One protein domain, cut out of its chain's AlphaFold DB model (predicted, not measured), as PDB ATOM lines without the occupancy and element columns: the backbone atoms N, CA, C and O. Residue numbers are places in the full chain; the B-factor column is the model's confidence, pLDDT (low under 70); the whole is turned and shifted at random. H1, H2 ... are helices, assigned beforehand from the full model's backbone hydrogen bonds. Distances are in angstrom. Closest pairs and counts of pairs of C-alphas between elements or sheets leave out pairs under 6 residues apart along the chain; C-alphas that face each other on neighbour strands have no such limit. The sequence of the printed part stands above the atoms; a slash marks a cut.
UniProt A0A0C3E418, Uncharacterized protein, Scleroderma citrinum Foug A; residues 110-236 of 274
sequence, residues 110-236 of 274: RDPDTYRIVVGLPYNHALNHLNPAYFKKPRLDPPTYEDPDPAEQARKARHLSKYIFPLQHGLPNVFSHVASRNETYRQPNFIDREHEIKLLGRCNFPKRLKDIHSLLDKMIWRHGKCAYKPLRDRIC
ATOM      1  N   ARG A 110      10.406  25.051  -2.038       91.31
ATOM      2  CA  ARG A 110      10.406  25.501  -3.437       91.31
ATOM      3  C   ARG A 110      11.226  24.529  -4.278       91.31
ATOM      4  O   ARG A 110      12.232  24.010  -3.807       91.31
ATOM      5  N   ASP A 111      10.746  24.259  -5.481       88.62
ATOM      6  CA  ASP A 111      11.470  23.518  -6.510       88.62
ATOM      7  C   ASP A 111      12.679  24.355  -6.977       88.62
ATOM      8  O   ASP A 111      12.485  25.549  -7.216       88.62
ATOM      9  N   PRO A 112      13.908  23.812  -7.071       88.25
ATOM     10  CA  PRO A 112      15.084  24.609  -7.429       88.25
ATOM     11  C   PRO A 112      14.997  25.188  -8.848       88.25
ATOM     12  O   PRO A 112      15.376  26.340  -9.043       88.25
ATOM     13  N   ASP A 113      14.449  24.427  -9.798       87.44
ATOM     14  CA  ASP A 113      14.437  24.796 -11.216       87.44
ATOM     15  C   ASP A 113      13.268  25.733 -11.544       87.44
ATOM     16  O   ASP A 113      13.445  26.791 -12.144       87.44
ATOM     17  N   THR A 114      12.050  25.381 -11.113       86.56
ATOM     18  CA  THR A 114      10.847  26.170 -11.434       86.56
ATOM     19  C   THR A 114      10.560  27.282 -10.414       86.56
ATOM     20  O   THR A 114       9.633  28.070 -10.610       86.56
ATOM     21  N   TYR A 115      11.253  27.301  -9.268       87.50
ATOM     22  CA  TYR A 115      10.990  28.156  -8.093       87.50
ATOM     23  C   TYR A 115       9.558  28.075  -7.511       87.50
ATOM     24  O   TYR A 115       9.180  28.815  -6.595       87.50
ATOM     25  N   ARG A 116       8.733  27.144  -8.008       87.50
ATOM     26  CA  ARG A 116       7.339  26.951  -7.584       87.50
ATOM     27  C   ARG A 116       7.282  26.268  -6.223       87.50
ATOM     28  O   ARG A 116       8.110  25.421  -5.897       87.50
ATOM     29  N   ILE A 117       6.268  26.614  -5.433       88.88
ATOM     30  CA  ILE A 117       6.012  25.962  -4.145       88.88
ATOM     31  C   ILE A 117       5.559  24.519  -4.403       88.88
ATOM     32  O   ILE A 117       4.524  24.286  -5.029       88.88
ATOM     33  N   VAL A 118       6.329  23.560  -3.894       90.12
ATOM     34  CA  VAL A 118       6.004  22.133  -3.935       90.12
ATOM     35  C   VAL A 118       4.924  21.850  -2.893       90.12
ATOM     36  O   VAL A 118       5.081  22.173  -1.716       90.12
ATOM     37  N   VAL A 119       3.811  21.248  -3.321       90.12
ATOM     38  CA  VAL A 119       2.703  20.881  -2.430       90.12
ATOM     39  C   VAL A 119       2.827  19.412  -2.040       90.12
ATOM     40  O   VAL A 119       2.809  18.540  -2.904       90.12
ATOM     41  N   GLY A 120       2.909  19.140  -0.736       91.62
ATOM     42  CA  GLY A 120       3.109  17.799  -0.190       91.62
ATOM     43  C   GLY A 120       4.452  17.686   0.522       91.62
ATOM     44  O   GLY A 120       4.780  18.521   1.362       91.62
ATOM     45  N   LEU A 121       5.216  16.640   0.205       92.44
ATOM     46  CA  LEU A 121       6.551  16.428   0.770       92.44
ATOM     47  C   LEU A 121       7.588  17.368   0.112       92.44
ATOM     48  O   LEU A 121       7.416  17.712  -1.059       92.44
ATOM     49  N   PRO A 122       8.669  17.764   0.818       91.88
ATOM     50  CA  PRO A 122       9.739  18.599   0.261       91.88
ATOM     51  C   PRO A 122      10.412  18.002  -0.981       91.88
ATOM     52  O   PRO A 122      10.475  16.780  -1.112       91.88
ATOM     53  N   TYR A 123      10.971  18.838  -1.865       90.75
ATOM     54  CA  TYR A 123      11.632  18.364  -3.097       90.75
ATOM     55  C   TYR A 123      12.772  17.372  -2.796       90.75
ATOM     56  O   TYR A 123      12.885  16.341  -3.450       90.75
ATOM     57  N   ASN A 124      13.538  17.630  -1.729       91.31
ATOM     58  CA  ASN A 124      14.651  16.798  -1.267       91.31
ATOM     59  C   ASN A 124      14.230  15.571  -0.431       91.31
ATOM     60  O   ASN A 124      15.063  14.930   0.206       91.31
ATOM     61  N   HIS A 125      12.936  15.249  -0.369       93.31
ATOM     62  CA  HIS A 125      12.448  14.084   0.360       93.31
ATOM     63  C   HIS A 125      12.650  12.801  -0.457       93.31
ATOM     64  O   HIS A 125      12.267  12.748  -1.625       93.31
ATOM     65  N   ALA A 126      13.154  11.728   0.162       94.44
ATOM     66  CA  ALA A 126      13.484  10.462  -0.511       94.44
ATOM     67  C   ALA A 126      12.381   9.908  -1.440       94.44
ATOM     68  O   ALA A 126      12.672   9.400  -2.518       94.44
ATOM     69  N   LEU A 127      11.103  10.032  -1.059       94.75
ATOM     70  CA  LEU A 127       9.986   9.614  -1.920       94.75
ATOM     71  C   LEU A 127       9.852  10.460  -3.202       94.75
ATOM     72  O   LEU A 127       9.596   9.892  -4.262       94.75
ATOM     73  N   ASN A 128      10.095  11.773  -3.128       92.62
ATOM     74  CA  ASN A 128      10.074  12.656  -4.295       92.62
ATOM     75  C   ASN A 128      11.285  12.413  -5.211       92.62
ATOM     76  O   ASN A 128      11.128  12.435  -6.425       92.62
ATOM     77  N   HIS A 129      12.457  12.090  -4.651       90.38
ATOM     78  CA  HIS A 129      13.619  11.648  -5.438       90.38
ATOM     79  C   HIS A 129      13.356  10.353  -6.229       90.38
ATOM     80  O   HIS A 129      13.950  10.148  -7.285       90.38
ATOM     81  N   LEU A 130      12.495   9.460  -5.722       91.88
ATOM     82  CA  LEU A 130      12.213   8.159  -6.343       91.88
ATOM     83  C   LEU A 130      11.033   8.187  -7.324       91.88
ATOM     84  O   LEU A 130      11.053   7.451  -8.314       91.88
ATOM     85  N   ASN A 131       9.992   8.971  -7.030       91.19
ATOM     86  CA  ASN A 131       8.767   9.074  -7.829       91.19
ATOM     87  C   ASN A 131       8.000  10.373  -7.474       91.19
ATOM     88  O   ASN A 131       7.067  10.314  -6.669       91.19
ATOM     89  N   PRO A 132       8.390  11.544  -8.014       89.62
ATOM     90  CA  PRO A 132       7.889  12.843  -7.560       89.62
ATOM     91  C   PRO A 132       6.386  13.008  -7.790       89.62
ATOM     92  O   PRO A 132       5.902  12.935  -8.917       89.62
ATOM     93  N   ALA A 133       5.645  13.287  -6.715       86.50
ATOM     94  CA  ALA A 133       4.181  13.395  -6.745       86.50
ATOM     95  C   ALA A 133       3.650  14.719  -7.331       86.50
ATOM     96  O   ALA A 133       2.476  14.828  -7.683       86.50
ATOM     97  N   TYR A 134       4.496  15.751  -7.384       81.31
ATOM     98  CA  TYR A 134       4.109  17.112  -7.770       81.31
ATOM     99  C   TYR A 134       4.287  17.396  -9.268       81.31
ATOM    100  O   TYR A 134       3.619  18.283  -9.804       81.31
ATOM    101  N   PHE A 135       5.120  16.617  -9.963       72.50
ATOM    102  CA  PHE A 135       5.172  16.626 -11.419       72.50
ATOM    103  C   PHE A 135       4.107  15.681 -11.967       72.50
ATOM    104  O   PHE A 135       4.192  14.461 -11.822       72.50
ATOM    105  N   LYS A 136       3.107  16.236 -12.661       66.88
ATOM    106  CA  LYS A 136       2.289  15.421 -13.559       66.88
ATOM    107  C   LYS A 136       3.230  14.883 -14.632       66.88
ATOM    108  O   LYS A 136       3.721  15.670 -15.439       66.88
ATOM    109  N   LYS A 137       3.456  13.565 -14.658       67.12
ATOM    110  CA  LYS A 137       3.994  12.919 -15.860       67.12
ATOM    111  C   LYS A 137       3.134  13.388 -17.043       67.12
ATOM    112  O   LYS A 137       1.907  13.450 -16.870       67.12
ATOM    113  N   PRO A 138       3.727  13.765 -18.191       64.81
ATOM    114  CA  PRO A 138       2.932  14.050 -19.377       64.81
ATOM    115  C   PRO A 138       2.000  12.862 -19.613       64.81
ATOM    116  O   PRO A 138       2.367  11.716 -19.335       64.81
ATOM    117  N   ARG A 139       0.767  13.139 -20.046       59.12
ATOM    118  CA  ARG A 139      -0.148  12.075 -20.458       59.12
ATOM    119  C   ARG A 139       0.462  11.452 -21.708       59.12
ATOM    120  O   ARG A 139       0.285  11.995 -22.788       59.12
ATOM    121  N   LEU A 140       1.231  10.382 -21.521       62.34
ATOM    122  CA  LEU A 140       1.596   9.482 -22.603       62.34
ATOM    123  C   LEU A 140       0.290   8.982 -23.213       62.34
ATOM    124  O   LEU A 140      -0.663   8.692 -22.476       62.34
ATOM    125  N   ASP A 141       0.237   8.947 -24.537       68.12
ATOM    126  CA  ASP A 141      -0.968   8.541 -25.237       68.12
ATOM    127  C   ASP A 141      -1.350   7.096 -24.861       68.12
ATOM    128  O   ASP A 141      -0.469   6.278 -24.563       68.12
ATOM    129  N   PRO A 142      -2.652   6.746 -24.870       64.06
ATOM    130  CA  PRO A 142      -3.142   5.474 -24.342       64.06
ATOM    131  C   PRO A 142      -2.442   4.175 -24.795       64.06
ATOM    132  O   PRO A 142      -2.395   3.266 -23.966       64.06
ATOM    133  N   PRO A 143      -1.913   4.019 -26.033       66.12
ATOM    134  CA  PRO A 143      -1.322   2.744 -26.448       66.12
ATOM    135  C   PRO A 143       0.070   2.456 -25.859       66.12
ATOM    136  O   PRO A 143       0.526   1.322 -25.968       66.12
ATOM    137  N   THR A 144       0.740   3.423 -25.217       71.75
ATOM    138  CA  THR A 144       2.132   3.268 -24.742       71.75
ATOM    139  C   THR A 144       2.227   3.252 -23.211       71.75
ATOM    140  O   THR A 144       3.006   3.987 -22.600       71.75
ATOM    141  N   TYR A 145       1.423   2.404 -22.556       72.62
ATOM    142  CA  TYR A 145       1.676   2.037 -21.159       72.62
ATOM    143  C   TYR A 145       2.856   1.056 -21.101       72.62
ATOM    144  O   TYR A 145       2.688  -0.153 -21.249       72.62
ATOM    145  N   GLU A 146       4.056   1.583 -20.879       75.00
ATOM    146  CA  GLU A 146       5.209   0.770 -20.495       75.00
ATOM    147  C   GLU A 146       5.064   0.352 -19.027       75.00
ATOM    148  O   GLU A 146       5.056   1.199 -18.125       75.00
ATOM    149  N   ASP A 147       4.944  -0.954 -18.774       79.38
ATOM    150  CA  ASP A 147       4.920  -1.464 -17.405       79.38
ATOM    151  C   ASP A 147       6.322  -1.304 -16.782       79.38
ATOM    152  O   ASP A 147       7.307  -1.775 -17.359       79.38
ATOM    153  N   PRO A 148       6.470  -0.597 -15.644       82.31
ATOM    154  CA  PRO A 148       7.785  -0.265 -15.108       82.31
ATOM    155  C   PRO A 148       8.580  -1.514 -14.710       82.31
ATOM    156  O   PRO A 148       8.119  -2.299 -13.884       82.31
ATOM    157  N   ASP A 149       9.811  -1.637 -15.219       90.62
ATOM    158  CA  ASP A 149      10.712  -2.774 -14.971       90.62
ATOM    159  C   ASP A 149      10.744  -3.203 -13.481       90.62
ATOM    160  O   ASP A 149      11.151  -2.411 -12.615       90.62
ATOM    161  N   PRO A 150      10.369  -4.459 -13.156       90.69
ATOM    162  CA  PRO A 150      10.422  -4.992 -11.797       90.69
ATOM    163  C   PRO A 150      11.797  -4.869 -11.125       90.69
ATOM    164  O   PRO A 150      11.871  -4.668  -9.907       90.69
ATOM    165  N   ALA A 151      12.901  -4.953 -11.878       91.44
ATOM    166  CA  ALA A 151      14.241  -4.801 -11.314       91.44
ATOM    167  C   ALA A 151      14.528  -3.347 -10.891       91.44
ATOM    168  O   ALA A 151      15.164  -3.113  -9.850       91.44
ATOM    169  N   GLU A 152      14.014  -2.371 -11.641       91.25
ATOM    170  CA  GLU A 152      14.075  -0.946 -11.319       91.25
ATOM    171  C   GLU A 152      13.192  -0.581 -10.117       91.25
ATOM    172  O   GLU A 152      13.652   0.144  -9.228       91.25
ATOM    173  N   GLN A 153      11.979  -1.142 -10.025       91.25
ATOM    174  CA  GLN A 153      11.113  -1.016  -8.843       91.25
ATOM    175  C   GLN A 153      11.835  -1.534  -7.588       91.25
ATOM    176  O   GLN A 153      12.102  -0.773  -6.653       91.25
ATOM    177  N   ALA A 154      12.321  -2.779  -7.631       91.38
ATOM    178  CA  ALA A 154      13.069  -3.379  -6.531       91.38
ATOM    179  C   ALA A 154      14.337  -2.577  -6.168       91.38
ATOM    180  O   ALA A 154      14.748  -2.513  -5.005       91.38
ATOM    181  N   ARG A 155      14.998  -1.926  -7.139       92.69
ATOM    182  CA  ARG A 155      16.103  -0.984  -6.876       92.69
ATOM    183  C   ARG A 155      15.620   0.239  -6.086       92.69
ATOM    184  O   ARG A 155      16.274   0.587  -5.103       92.69
ATOM    185  N   LYS A 156      14.487   0.842  -6.459       93.81
ATOM    186  CA  LYS A 156      13.891   1.999  -5.768       93.81
ATOM    187  C   LYS A 156      13.465   1.655  -4.333       93.81
ATOM    188  O   LYS A 156      13.848   2.378  -3.414       93.81
ATOM    189  N   ALA A 157      12.805   0.519  -4.088       94.81
ATOM    190  CA  ALA A 157      12.474   0.089  -2.721       94.81
ATOM    191  C   ALA A 157      13.705  -0.269  -1.864       94.81
ATOM    192  O   ALA A 157      13.748   0.085  -0.684       94.81
ATOM    193  N   ARG A 158      14.748  -0.896  -2.435       94.25
ATOM    194  CA  ARG A 158      16.039  -1.121  -1.738       94.25
ATOM    195  C   ARG A 158      16.801   0.171  -1.433       94.25
ATOM    196  O   ARG A 158      17.662   0.176  -0.556       94.25
ATOM    197  N   HIS A 159      16.535   1.252  -2.162       94.69
ATOM    198  CA  HIS A 159      17.083   2.574  -1.863       94.69
ATOM    199  C   HIS A 159      16.290   3.243  -0.737       94.69
ATOM    200  O   HIS A 159      16.867   3.670   0.260       94.69
ATOM    201  N   LEU A 160      14.958   3.219  -0.832       95.62
ATOM    202  CA  LEU A 160      14.049   3.733   0.193       95.62
ATOM    203  C   LEU A 160      14.230   3.056   1.565       95.62
ATOM    204  O   LEU A 160      14.144   3.724   2.596       95.62
ATOM    205  N   SER A 161      14.530   1.753   1.609       95.38
ATOM    206  CA  SER A 161      14.769   1.054   2.881       95.38
ATOM    207  C   SER A 161      15.958   1.621   3.661       95.38
ATOM    208  O   SER A 161      15.936   1.592   4.889       95.38
ATOM    209  N   LYS A 162      16.965   2.184   2.978       94.75
ATOM    210  CA  LYS A 162      18.124   2.827   3.618       94.75
ATOM    211  C   LYS A 162      17.743   4.122   4.338       94.75
ATOM    212  O   LYS A 162      18.339   4.436   5.363       94.75
ATOM    213  N   TYR A 163      16.729   4.833   3.840       94.00
ATOM    214  CA  TYR A 163      16.167   6.018   4.492       94.00
ATOM    215  C   TYR A 163      15.319   5.667   5.718       94.00
ATOM    216  O   TYR A 163      15.454   6.309   6.756       94.00
ATOM    217  N   ILE A 164      14.456   4.650   5.608       94.38
ATOM    218  CA  ILE A 164      13.475   4.297   6.651       94.38
ATOM    219  C   ILE A 164      14.090   3.425   7.755       94.38
ATOM    220  O   ILE A 164      13.790   3.605   8.932       94.38
ATOM    221  N   PHE A 165      14.977   2.497   7.390       94.12
ATOM    222  CA  PHE A 165      15.608   1.538   8.303       94.12
ATOM    223  C   PHE A 165      17.140   1.699   8.345       94.12
ATOM    224  O   PHE A 165      17.861   0.707   8.188       94.12
ATOM    225  N   PRO A 166      17.677   2.912   8.584       92.44
ATOM    226  CA  PRO A 166      19.107   3.196   8.442       92.44
ATOM    227  C   PRO A 166      19.977   2.291   9.320       92.44
ATOM    228  O   PRO A 166      20.985   1.764   8.855       92.44
ATOM    229  N   LEU A 167      19.523   1.998  10.544       90.19
ATOM    230  CA  LEU A 167      20.217   1.113  11.485       90.19
ATOM    231  C   LEU A 167      20.413  -0.315  10.945       90.19
ATOM    232  O   LEU A 167      21.445  -0.922  11.208       90.19
ATOM    233  N   GLN A 168      19.465  -0.851  10.162       91.44
ATOM    234  CA  GLN A 168      19.603  -2.187   9.554       91.44
ATOM    235  C   GLN A 168      20.624  -2.204   8.401       91.44
ATOM    236  O   GLN A 168      21.077  -3.272   7.996       91.44
ATOM    237  N   HIS A 169      20.991  -1.028   7.890       91.56
ATOM    238  CA  HIS A 169      22.000  -0.820   6.853       91.56
ATOM    239  C   HIS A 169      23.320  -0.235   7.402       91.56
ATOM    240  O   HIS A 169      24.207   0.090   6.619       91.56
ATOM    241  N   GLY A 170      23.466  -0.100   8.729       88.94
ATOM    242  CA  GLY A 170      24.658   0.475   9.369       88.94
ATOM    243  C   GLY A 170      24.796   1.998   9.230       88.94
ATOM    244  O   GLY A 170      25.869   2.537   9.484       88.94
ATOM    245  N   LEU A 171      23.728   2.690   8.826       90.31
ATOM    246  CA  LEU A 171      23.681   4.146   8.697       90.31
ATOM    247  C   LEU A 171      23.240   4.803  10.025       90.31
ATOM    248  O   LEU A 171      22.449   4.206  10.763       90.31
ATOM    249  N   PRO A 172      23.692   6.036  10.334       88.56
ATOM    250  CA  PRO A 172      23.325   6.734  11.571       88.56
ATOM    251  C   PRO A 172      21.812   7.004  11.663       88.56
ATOM    252  O   PRO A 172      21.078   6.943  10.677       88.56
ATOM    253  N   ASN A 173      21.301   7.324  12.848       87.62
ATOM    254  CA  ASN A 173      19.882   7.636  13.024       87.62
ATOM    255  C   ASN A 173      19.682   8.786  14.019       87.62
ATOM    256  O   ASN A 173      20.560   9.061  14.836       87.62
ATOM    257  N   VAL A 174      18.491   9.391  14.001       80.50
ATOM    258  CA  VAL A 174      18.013  10.364  15.002       80.50
ATOM    259  C   VAL A 174      18.247   9.839  16.422       80.50
ATOM    260  O   VAL A 174      18.731  10.565  17.283       80.50
ATOM    261  N   PHE A 175      17.985   8.547  16.647       79.00
ATOM    262  CA  PHE A 175      18.158   7.891  17.948       79.00
ATOM    263  C   PHE A 175      19.625   7.615  18.321       79.00
ATOM    264  O   PHE A 175      19.935   7.484  19.502       79.00
ATOM    265  N   SER A 176      20.533   7.552  17.341       77.44
ATOM    266  CA  SER A 176      21.976   7.371  17.570       77.44
ATOM    267  C   SER A 176      22.675   8.693  17.887       77.44
ATOM    268  O   SER A 176      23.603   8.729  18.690       77.44
ATOM    269  N   HIS A 177      22.232   9.801  17.284       75.62
ATOM    270  CA  HIS A 177      22.881  11.101  17.445       75.62
ATOM    271  C   HIS A 177      22.769  11.612  18.887       75.62
ATOM    272  O   HIS A 177      21.672  11.908  19.367       75.62
ATOM    273  N   VAL A 178      23.885  11.696  19.615       72.12
ATOM    274  CA  VAL A 178      23.939  12.324  20.948       72.12
ATOM    275  C   VAL A 178      23.969  13.836  20.747       72.12
ATOM    276  O   VAL A 178      25.030  14.424  20.582       72.12
ATOM    277  N   ALA A 179      22.797  14.471  20.719       67.38
ATOM    278  CA  ALA A 179      22.734  15.923  20.837       67.38
ATOM    279  C   ALA A 179      23.054  16.295  22.290       67.38
ATOM    280  O   ALA A 179      22.385  15.808  23.204       67.38
ATOM    281  N   SER A 180      24.055  17.150  22.512       67.75
ATOM    282  CA  SER A 180      24.229  17.762  23.828       67.75
ATOM    283  C   SER A 180      23.005  18.636  24.141       67.75
ATOM    284  O   SER A 180      22.345  19.154  23.236       67.75
ATOM    285  N   ARG A 181      22.678  18.821  25.428       65.94
ATOM    286  CA  ARG A 181      21.487  19.590  25.856       65.94
ATOM    287  C   ARG A 181      21.509  21.052  25.366       65.94
ATOM    288  O   ARG A 181      20.459  21.680  25.271       65.94
ATOM    289  N   ASN A 182      22.693  21.549  24.999       65.75
ATOM    290  CA  ASN A 182      22.947  22.899  24.494       65.75
ATOM    291  C   ASN A 182      22.913  22.981  22.946       65.75
ATOM    292  O   ASN A 182      22.932  24.072  22.383       65.75
ATOM    293  N   GLU A 183      22.833  21.847  22.241       66.50
ATOM    294  CA  GLU A 183      22.871  21.744  20.772       66.50
ATOM    295  C   GLU A 183      21.497  21.495  20.125       66.50
ATOM    296  O   GLU A 183      21.413  21.085  18.968       66.50
ATOM    297  N   THR A 184      20.397  21.798  20.819       63.84
ATOM    298  CA  THR A 184      19.013  21.612  20.330       63.84
ATOM    299  C   THR A 184      18.757  22.215  18.935       63.84
ATOM    300  O   THR A 184      17.933  21.708  18.177       63.84
ATOM    301  N   TYR A 185      19.494  23.266  18.558       66.44
ATOM    302  CA  TYR A 185      19.417  23.911  17.239       66.44
ATOM    303  C   TYR A 185      20.294  23.260  16.151       66.44
ATOM    304  O   TYR A 185      20.042  23.472  14.966       66.44
ATOM    305  N   ARG A 186      21.305  22.462  16.523       71.25
ATOM    306  CA  ARG A 186      22.271  21.810  15.616       71.25
ATOM    307  C   ARG A 186      21.956  20.335  15.340       71.25
ATOM    308  O   ARG A 186      22.833  19.585  14.922       71.25
ATOM    309  N   GLN A 187      20.707  19.908  15.522       73.81
ATOM    310  CA  GLN A 187      20.307  18.552  15.144       73.81
ATOM    311  C   GLN A 187      20.595  18.291  13.652       73.81
ATOM    312  O   GLN A 187      20.135  19.078  12.811       73.81
ATOM    313  N   PRO A 188      21.288  17.198  13.285       81.50
ATOM    314  CA  PRO A 188      21.513  16.854  11.884       81.50
ATOM    315  C   PRO A 188      20.195  16.709  11.115       81.50
ATOM    316  O   PRO A 188      19.121  16.465  11.678       81.50
ATOM    317  N   ASN A 189      20.262  16.918   9.803       84.06
ATOM    318  CA  ASN A 189      19.109  16.778   8.929       84.06
ATOM    319  C   ASN A 189      19.174  15.433   8.198       84.06
ATOM    320  O   ASN A 189      19.916  15.296   7.236       84.06
ATOM    321  N   PHE A 190      18.376  14.459   8.640       87.50
ATOM    322  CA  PHE A 190      18.310  13.126   8.028       87.50
ATOM    323  C   PHE A 190      17.331  13.033   6.839       87.50
ATOM    324  O   PHE A 190      16.997  11.924   6.427       87.50
ATOM    325  N   ILE A 191      16.837  14.165   6.311       87.69
ATOM    326  CA  ILE A 191      15.951  14.190   5.131       87.69
ATOM    327  C   ILE A 191      16.714  13.766   3.867       87.69
ATOM    328  O   ILE A 191      16.248  12.877   3.160       87.69
ATOM    329  N   ASP A 192      17.882  14.364   3.615       89.00
ATOM    330  CA  ASP A 192      18.791  13.962   2.535       89.00
ATOM    331  C   ASP A 192      19.909  13.095   3.116       89.00
ATOM    332  O   ASP A 192      20.592  13.476   4.070       89.00
ATOM    333  N   ARG A 193      20.072  11.902   2.540       90.94
ATOM    334  CA  ARG A 193      21.076  10.911   2.930       90.94
ATOM    335  C   ARG A 193      21.805  10.333   1.723       90.94
ATOM    336  O   ARG A 193      22.509   9.331   1.859       90.94
ATOM    337  N   GLU A 194      21.672  10.950   0.548       92.06
ATOM    338  CA  GLU A 194      22.252  10.433  -0.692       92.06
ATOM    339  C   GLU A 194      23.767  10.273  -0.586       92.06
ATOM    340  O   GLU A 194      24.319   9.293  -1.079       92.06
ATOM    341  N   HIS A 195      24.452  11.198   0.090       91.69
ATOM    342  CA  HIS A 195      25.899  11.116   0.279       91.69
ATOM    343  C   HIS A 195      26.306   9.894   1.127       91.69
ATOM    344  O   HIS A 195      27.165   9.121   0.705       91.69
ATOM    345  N   GLU A 196      25.647   9.646   2.264       91.88
ATOM    346  CA  GLU A 196      25.900   8.470   3.110       91.88
ATOM    347  C   GLU A 196      25.578   7.161   2.374       91.88
ATOM    348  O   GLU A 196      26.329   6.188   2.439       91.88
ATOM    349  N   ILE A 197      24.467   7.141   1.633       92.44
ATOM    350  CA  ILE A 197      24.008   5.970   0.882       92.44
ATOM    351  C   ILE A 197      24.954   5.646  -0.284       92.44
ATOM    352  O   ILE A 197      25.198   4.464  -0.555       92.44
ATOM    353  N   LYS A 198      25.518   6.666  -0.944       93.19
ATOM    354  CA  LYS A 198      26.566   6.516  -1.967       93.19
ATOM    355  C   LYS A 198      27.865   5.982  -1.358       93.19
ATOM    356  O   LYS A 198      28.445   5.062  -1.929       93.19
ATOM    357  N   LEU A 199      28.274   6.484  -0.188       92.75
ATOM    358  CA  LEU A 199      29.455   6.000   0.544       92.75
ATOM    359  C   LEU A 199      29.308   4.543   1.022       92.75
ATOM    360  O   LEU A 199      30.282   3.795   0.993       92.75
ATOM    361  N   LEU A 200      28.100   4.119   1.409       89.94
ATOM    362  CA  LEU A 200      27.795   2.725   1.760       89.94
ATOM    363  C   LEU A 200      27.868   1.777   0.543       89.94
ATOM    364  O   LEU A 200      28.155   0.588   0.687       89.94
ATOM    365  N   GLY A 201      27.590   2.285  -0.661       87.81
ATOM    366  CA  GLY A 201      27.694   1.538  -1.913       87.81
ATOM    367  C   GLY A 201      26.722   0.352  -2.030       87.81
ATOM    368  O   GLY A 201      25.525   0.445  -1.719       87.81
ATOM    369  N   ARG A 202      27.235  -0.778  -2.542       85.44
ATOM    370  CA  ARG A 202      26.476  -2.028  -2.731       85.44
ATOM    371  C   ARG A 202      26.306  -2.748  -1.388       85.44
ATOM    372  O   ARG A 202      27.155  -3.532  -0.980       85.44
ATOM    373  N   CYS A 203      25.185  -2.487  -0.722       83.19
ATOM    374  CA  CYS A 203      24.774  -3.155   0.513       83.19
ATOM    375  C   CYS A 203      23.696  -4.212   0.219       83.19
ATOM    376  O   CYS A 203      22.747  -3.939  -0.522       83.19
ATOM    377  N   ASN A 204      23.821  -5.399   0.818       84.75
ATOM    378  CA  ASN A 204      22.802  -6.445   0.739       84.75
ATOM    379  C   ASN A 204      21.524  -6.022   1.473       84.75
ATOM    380  O   ASN A 204      21.576  -5.365   2.513       84.75
ATOM    381  N   PHE A 205      20.367  -6.440   0.961       87.75
ATOM    382  CA  PHE A 205      19.094  -6.193   1.632       87.75
ATOM    383  C   PHE A 205      18.961  -7.111   2.867       87.75
ATOM    384  O   PHE A 205      19.056  -8.334   2.713       87.75
ATOM    385  N   PRO A 206      18.774  -6.573   4.090       92.25
ATOM    386  CA  PRO A 206      18.706  -7.381   5.304       92.25
ATOM    387  C   PRO A 206      17.587  -8.424   5.241       92.25
ATOM    388  O   PRO A 206      16.450  -8.096   4.900       92.25
ATOM    389  N   LYS A 207      17.873  -9.673   5.644       92.75
ATOM    390  CA  LYS A 207      16.888 -10.778   5.630       92.75
ATOM    391  C   LYS A 207      15.574 -10.408   6.344       92.75
ATOM    392  O   LYS A 207      14.514 -10.784   5.869       92.75
ATOM    393  N   ARG A 208      15.659  -9.622   7.426       92.19
ATOM    394  CA  ARG A 208      14.526  -9.138   8.242       92.19
ATOM    395  C   ARG A 208      13.600  -8.135   7.542       92.19
ATOM    396  O   ARG A 208      12.516  -7.887   8.049       92.19
ATOM    397  N   LEU A 209      14.032  -7.512   6.444       92.94
ATOM    398  CA  LEU A 209      13.244  -6.509   5.718       92.94
ATOM    399  C   LEU A 209      12.574  -7.077   4.457       92.94
ATOM    400  O   LEU A 209      11.862  -6.337   3.781       92.94
ATOM    401  N   LYS A 210      12.790  -8.365   4.133       91.12
ATOM    402  CA  LYS A 210      12.281  -9.027   2.916       91.12
ATOM    403  C   LYS A 210      10.785  -8.802   2.702       91.12
ATOM    404  O   LYS A 210      10.403  -8.324   1.640       91.12
ATOM    405  N   ASP A 211       9.975  -9.048   3.721       92.31
ATOM    406  CA  ASP A 211       8.511  -8.981   3.611       92.31
ATOM    407  C   ASP A 211       8.022  -7.534   3.412       92.31
ATOM    408  O   ASP A 211       7.089  -7.259   2.651       92.31
ATOM    409  N   ILE A 212       8.739  -6.581   4.023       94.44
ATOM    410  CA  ILE A 212       8.475  -5.138   3.955       94.44
ATOM    411  C   ILE A 212       8.761  -4.570   2.554       94.44
ATOM    412  O   ILE A 212       8.192  -3.541   2.194       94.44
ATOM    413  N   HIS A 213       9.577  -5.240   1.729       91.94
ATOM    414  CA  HIS A 213       9.923  -4.796   0.373       91.94
ATOM    415  C   HIS A 213       8.677  -4.443  -0.459       91.94
ATOM    416  O   HIS A 213       8.552  -3.316  -0.932       91.94
ATOM    417  N   SER A 214       7.692  -5.347  -0.481       93.94
ATOM    418  CA  SER A 214       6.428  -5.164  -1.205       93.94
ATOM    419  C   SER A 214       5.585  -3.975  -0.716       93.94
ATOM    420  O   SER A 214       4.803  -3.405  -1.481       93.94
ATOM    421  N   LEU A 215       5.727  -3.576   0.556       96.25
ATOM    422  CA  LEU A 215       5.067  -2.392   1.108       96.25
ATOM    423  C   LEU A 215       5.800  -1.105   0.717       96.25
ATOM    424  O   LEU A 215       5.144  -0.088   0.489       96.25
ATOM    425  N   LEU A 216       7.130  -1.142   0.595       96.19
ATOM    426  CA  LEU A 216       7.929  -0.003   0.132       96.19
ATOM    427  C   LEU A 216       7.623   0.337  -1.330       96.19
ATOM    428  O   LEU A 216       7.380   1.507  -1.623       96.19
ATOM    429  N   ASP A 217       7.535  -0.659  -2.216       94.38
ATOM    430  CA  ASP A 217       7.133  -0.453  -3.617       94.38
ATOM    431  C   ASP A 217       5.730   0.169  -3.711       94.38
ATOM    432  O   ASP A 217       5.533   1.218  -4.336       94.38
ATOM    433  N   LYS A 218       4.758  -0.403  -2.984       95.25
ATOM    434  CA  LYS A 218       3.395   0.150  -2.879       95.25
ATOM    435  C   LYS A 218       3.393   1.579  -2.331       95.25
ATOM    436  O   LYS A 218       2.575   2.386  -2.774       95.25
ATOM    437  N   MET A 219       4.284   1.921  -1.400       96.06
ATOM    438  CA  MET A 219       4.388   3.278  -0.856       96.06
ATOM    439  C   MET A 219       4.960   4.272  -1.875       96.06
ATOM    440  O   MET A 219       4.405   5.360  -2.012       96.06
ATOM    441  N   ILE A 220       5.998   3.901  -2.636       95.06
ATOM    442  CA  ILE A 220       6.565   4.727  -3.722       95.06
ATOM    443  C   ILE A 220       5.510   4.986  -4.807       95.06
ATOM    444  O   ILE A 220       5.344   6.117  -5.270       95.06
ATOM    445  N   TRP A 221       4.760   3.951  -5.189       92.69
ATOM    446  CA  TRP A 221       3.690   4.049  -6.184       92.69
ATOM    447  C   TRP A 221       2.527   4.924  -5.698       92.69
ATOM    448  O   TRP A 221       2.094   5.830  -6.412       92.69
ATOM    449  N   ARG A 222       2.051   4.709  -4.461       93.75
ATOM    450  CA  ARG A 222       0.971   5.513  -3.856       93.75
ATOM    451  C   ARG A 222       1.382   6.970  -3.678       93.75
ATOM    452  O   ARG A 222       0.559   7.846  -3.916       93.75
ATOM    453  N   HIS A 223       2.636   7.233  -3.308       94.62
ATOM    454  CA  HIS A 223       3.167   8.589  -3.196       94.62
ATOM    455  C   HIS A 223       3.099   9.335  -4.533       94.62
ATOM    456  O   HIS A 223       2.485  10.393  -4.580       94.62
ATOM    457  N   GLY A 224       3.625   8.767  -5.624       91.62
ATOM    458  CA  GLY A 224       3.592   9.427  -6.938       91.62
ATOM    459  C   GLY A 224       2.184   9.611  -7.526       91.62
ATOM    460  O   GLY A 224       1.993  10.444  -8.405       91.62
ATOM    461  N   LYS A 225       1.182   8.870  -7.029       90.88
ATOM    462  CA  LYS A 225      -0.244   9.082  -7.343       90.88
ATOM    463  C   LYS A 225      -0.967  10.004  -6.348       90.88
ATOM    464  O   LYS A 225      -2.150  10.287  -6.533       90.88
ATOM    465  N   CYS A 226      -0.302  10.467  -5.290       92.38
ATOM    466  CA  CYS A 226      -0.923  11.264  -4.240       92.38
ATOM    467  C   CYS A 226      -1.143  12.711  -4.699       92.38
ATOM    468  O   CYS A 226      -0.214  13.516  -4.773       92.38
ATOM    469  N   ALA A 227      -2.402  13.068  -4.948       91.19
ATOM    470  CA  ALA A 227      -2.804  14.431  -5.265       91.19
ATOM    471  C   ALA A 227      -2.814  15.316  -3.998       91.19
ATOM    472  O   ALA A 227      -3.873  15.702  -3.497       91.19
ATOM    473  N   TYR A 228      -1.626  15.651  -3.478       92.38
ATOM    474  CA  TYR A 228      -1.451  16.415  -2.235       92.38
ATOM    475  C   TYR A 228      -2.207  17.751  -2.217       92.38
ATOM    476  O   TYR A 228      -2.718  18.130  -1.166       92.38
ATOM    477  N   LYS A 229      -2.313  18.454  -3.357       90.06
ATOM    478  CA  LYS A 229      -3.073  19.712  -3.444       90.06
ATOM    479  C   LYS A 229      -4.584  19.488  -3.222       90.06
ATOM    480  O   LYS A 229      -5.069  19.998  -2.219       90.06
ATOM    481  N   PRO A 230      -5.314  18.685  -4.026       91.44
ATOM    482  CA  PRO A 230      -6.709  18.334  -3.728       91.44
ATOM    483  C   PRO A 230      -6.944  17.766  -2.321       91.44
ATOM    484  O   PRO A 230      -7.942  18.102  -1.690       91.44
ATOM    485  N   LEU A 231      -6.028  16.936  -1.804       92.44
ATOM    486  CA  LEU A 231      -6.136  16.392  -0.446       92.44
ATOM    487  C   LEU A 231      -6.057  17.494   0.622       92.44
ATOM    488  O   LEU A 231      -6.879  17.520   1.536       92.44
ATOM    489  N   ARG A 232      -5.096  18.418   0.489       90.62
ATOM    490  CA  ARG A 232      -4.979  19.601   1.349       90.62
ATOM    491  C   ARG A 232      -6.220  20.475   1.232       90.62
ATOM    492  O   ARG A 232      -6.801  20.800   2.254       90.62
ATOM    493  N   ASP A 233      -6.631  20.819   0.016       89.94
ATOM    494  CA  ASP A 233      -7.718  21.771  -0.233       89.94
ATOM    495  C   ASP A 233      -9.071  21.238   0.292       89.94
ATOM    496  O   ASP A 233      -9.917  22.025   0.707       89.94
ATOM    497  N   ARG A 234      -9.245  19.907   0.376       91.94
ATOM    498  CA  ARG A 234     -10.398  19.246   1.020       91.94
ATOM    499  C   ARG A 234     -10.383  19.306   2.556       91.94
ATOM    500  O   ARG A 234     -11.450  19.340   3.157       91.94
ATOM    501  N   ILE A 235      -9.210  19.248   3.192       93.44
ATOM    502  CA  ILE A 235      -9.064  19.156   4.663       93.44
ATOM    503  C   ILE A 235      -8.827  20.536   5.298       93.44
ATOM    504  O   ILE A 235      -9.252  20.803   6.419       93.44
ATOM    505  N   CYS A 236      -8.129  21.413   4.585       89.19
ATOM    506  CA  CYS A 236      -7.739  22.755   4.994       89.19
ATOM    507  C   CYS A 236      -7.870  23.696   3.779       89.19
ATOM    508  O   CYS A 236      -6.865  24.026   3.135       89.19
TER     509      CYS A 236
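What this domain is: This is residues 110 to 236 of the 274 residues of an uncharacterized protein of Scleroderma citrinum Foug A (UniProt A0A0C3E418). Two helices, H2 and H5, meet almost at a right angle, and the short H1 sits in the angle between them; H3 and H4 are near H2, and H6 is set off beyond H5. Long loops make up much of the rest, and residues 138 to 149 and 180 to 186 stick out toward opposite ends of the longest axis. The printed part has 127 residues, with six named helices in the order H1 to H6 and no named strand. Its class is all helix, with 51 residues, under half, in named elements. It is loose, with a radius of gyration of the C-alphas of 17.2 A and spans of 55 by 38 by 28 A.

How they stand to each other: Begin at Arg 110 and pass residues 110 to 125, which hold no named element, to reach H1, residues 126 to 130. H1 touches H2, residues 150 to 164; their closest C-alphas, of Leu 130 and Lys 156, are 6.4 A apart. H3, residues 166 to 169, is close to H2 but not clearly touching, the closest C-alphas being those of Lys 162 and His 169, at 6.2 A. H4, residues 194 to 200, is also close to H2 but not clearly touching, about perpendicular at 83 degrees, with the C-alphas of Lys 162 and Ile 197 closest at 7.2 A. H3 and H4 are only just apart, at 8.5 A. H5, residues 213 to 224, touches H2, about perpendicular at 89 degrees; the closest C-alphas, of Ala 157 and Leu 216, are 5.4 A apart. H5 touches H1 with residues 220 to 224 alone, closest at the C-alphas of Leu 127 and Ile 220, 6.2 A. H6, residues 228 to 235, touches no helix. In H1, H4, H5 and H6 every O i to N i+4 pair is within hydrogen-bond range, in H2 9 of 11; H3 is too short for such a pair.

Where its parts are: Find C-alpha 126 at (13.484, 10.462, -0.511), where H1 begins its 6.4 A. H2 runs 20.9 A from C-alpha 150 at (10.422, -4.992, -11.797). H3 measures 5.2 A, H4 9.8 A and H5 17.2 A. H6 runs 10.6 A to C-alpha 235 at (-9.064, 19.156, 4.663).

The domain as a whole: Look to Pro 143 and Asn 182 for the two C-alphas farthest apart, 59.9 A. The printed part has no cut. The links H1 to H2, H3 to H4 and H4 to H5 are long. The mean pLDDT of the printed part is 86.5; residues 136 to 143 and 179 to 185 are under 70.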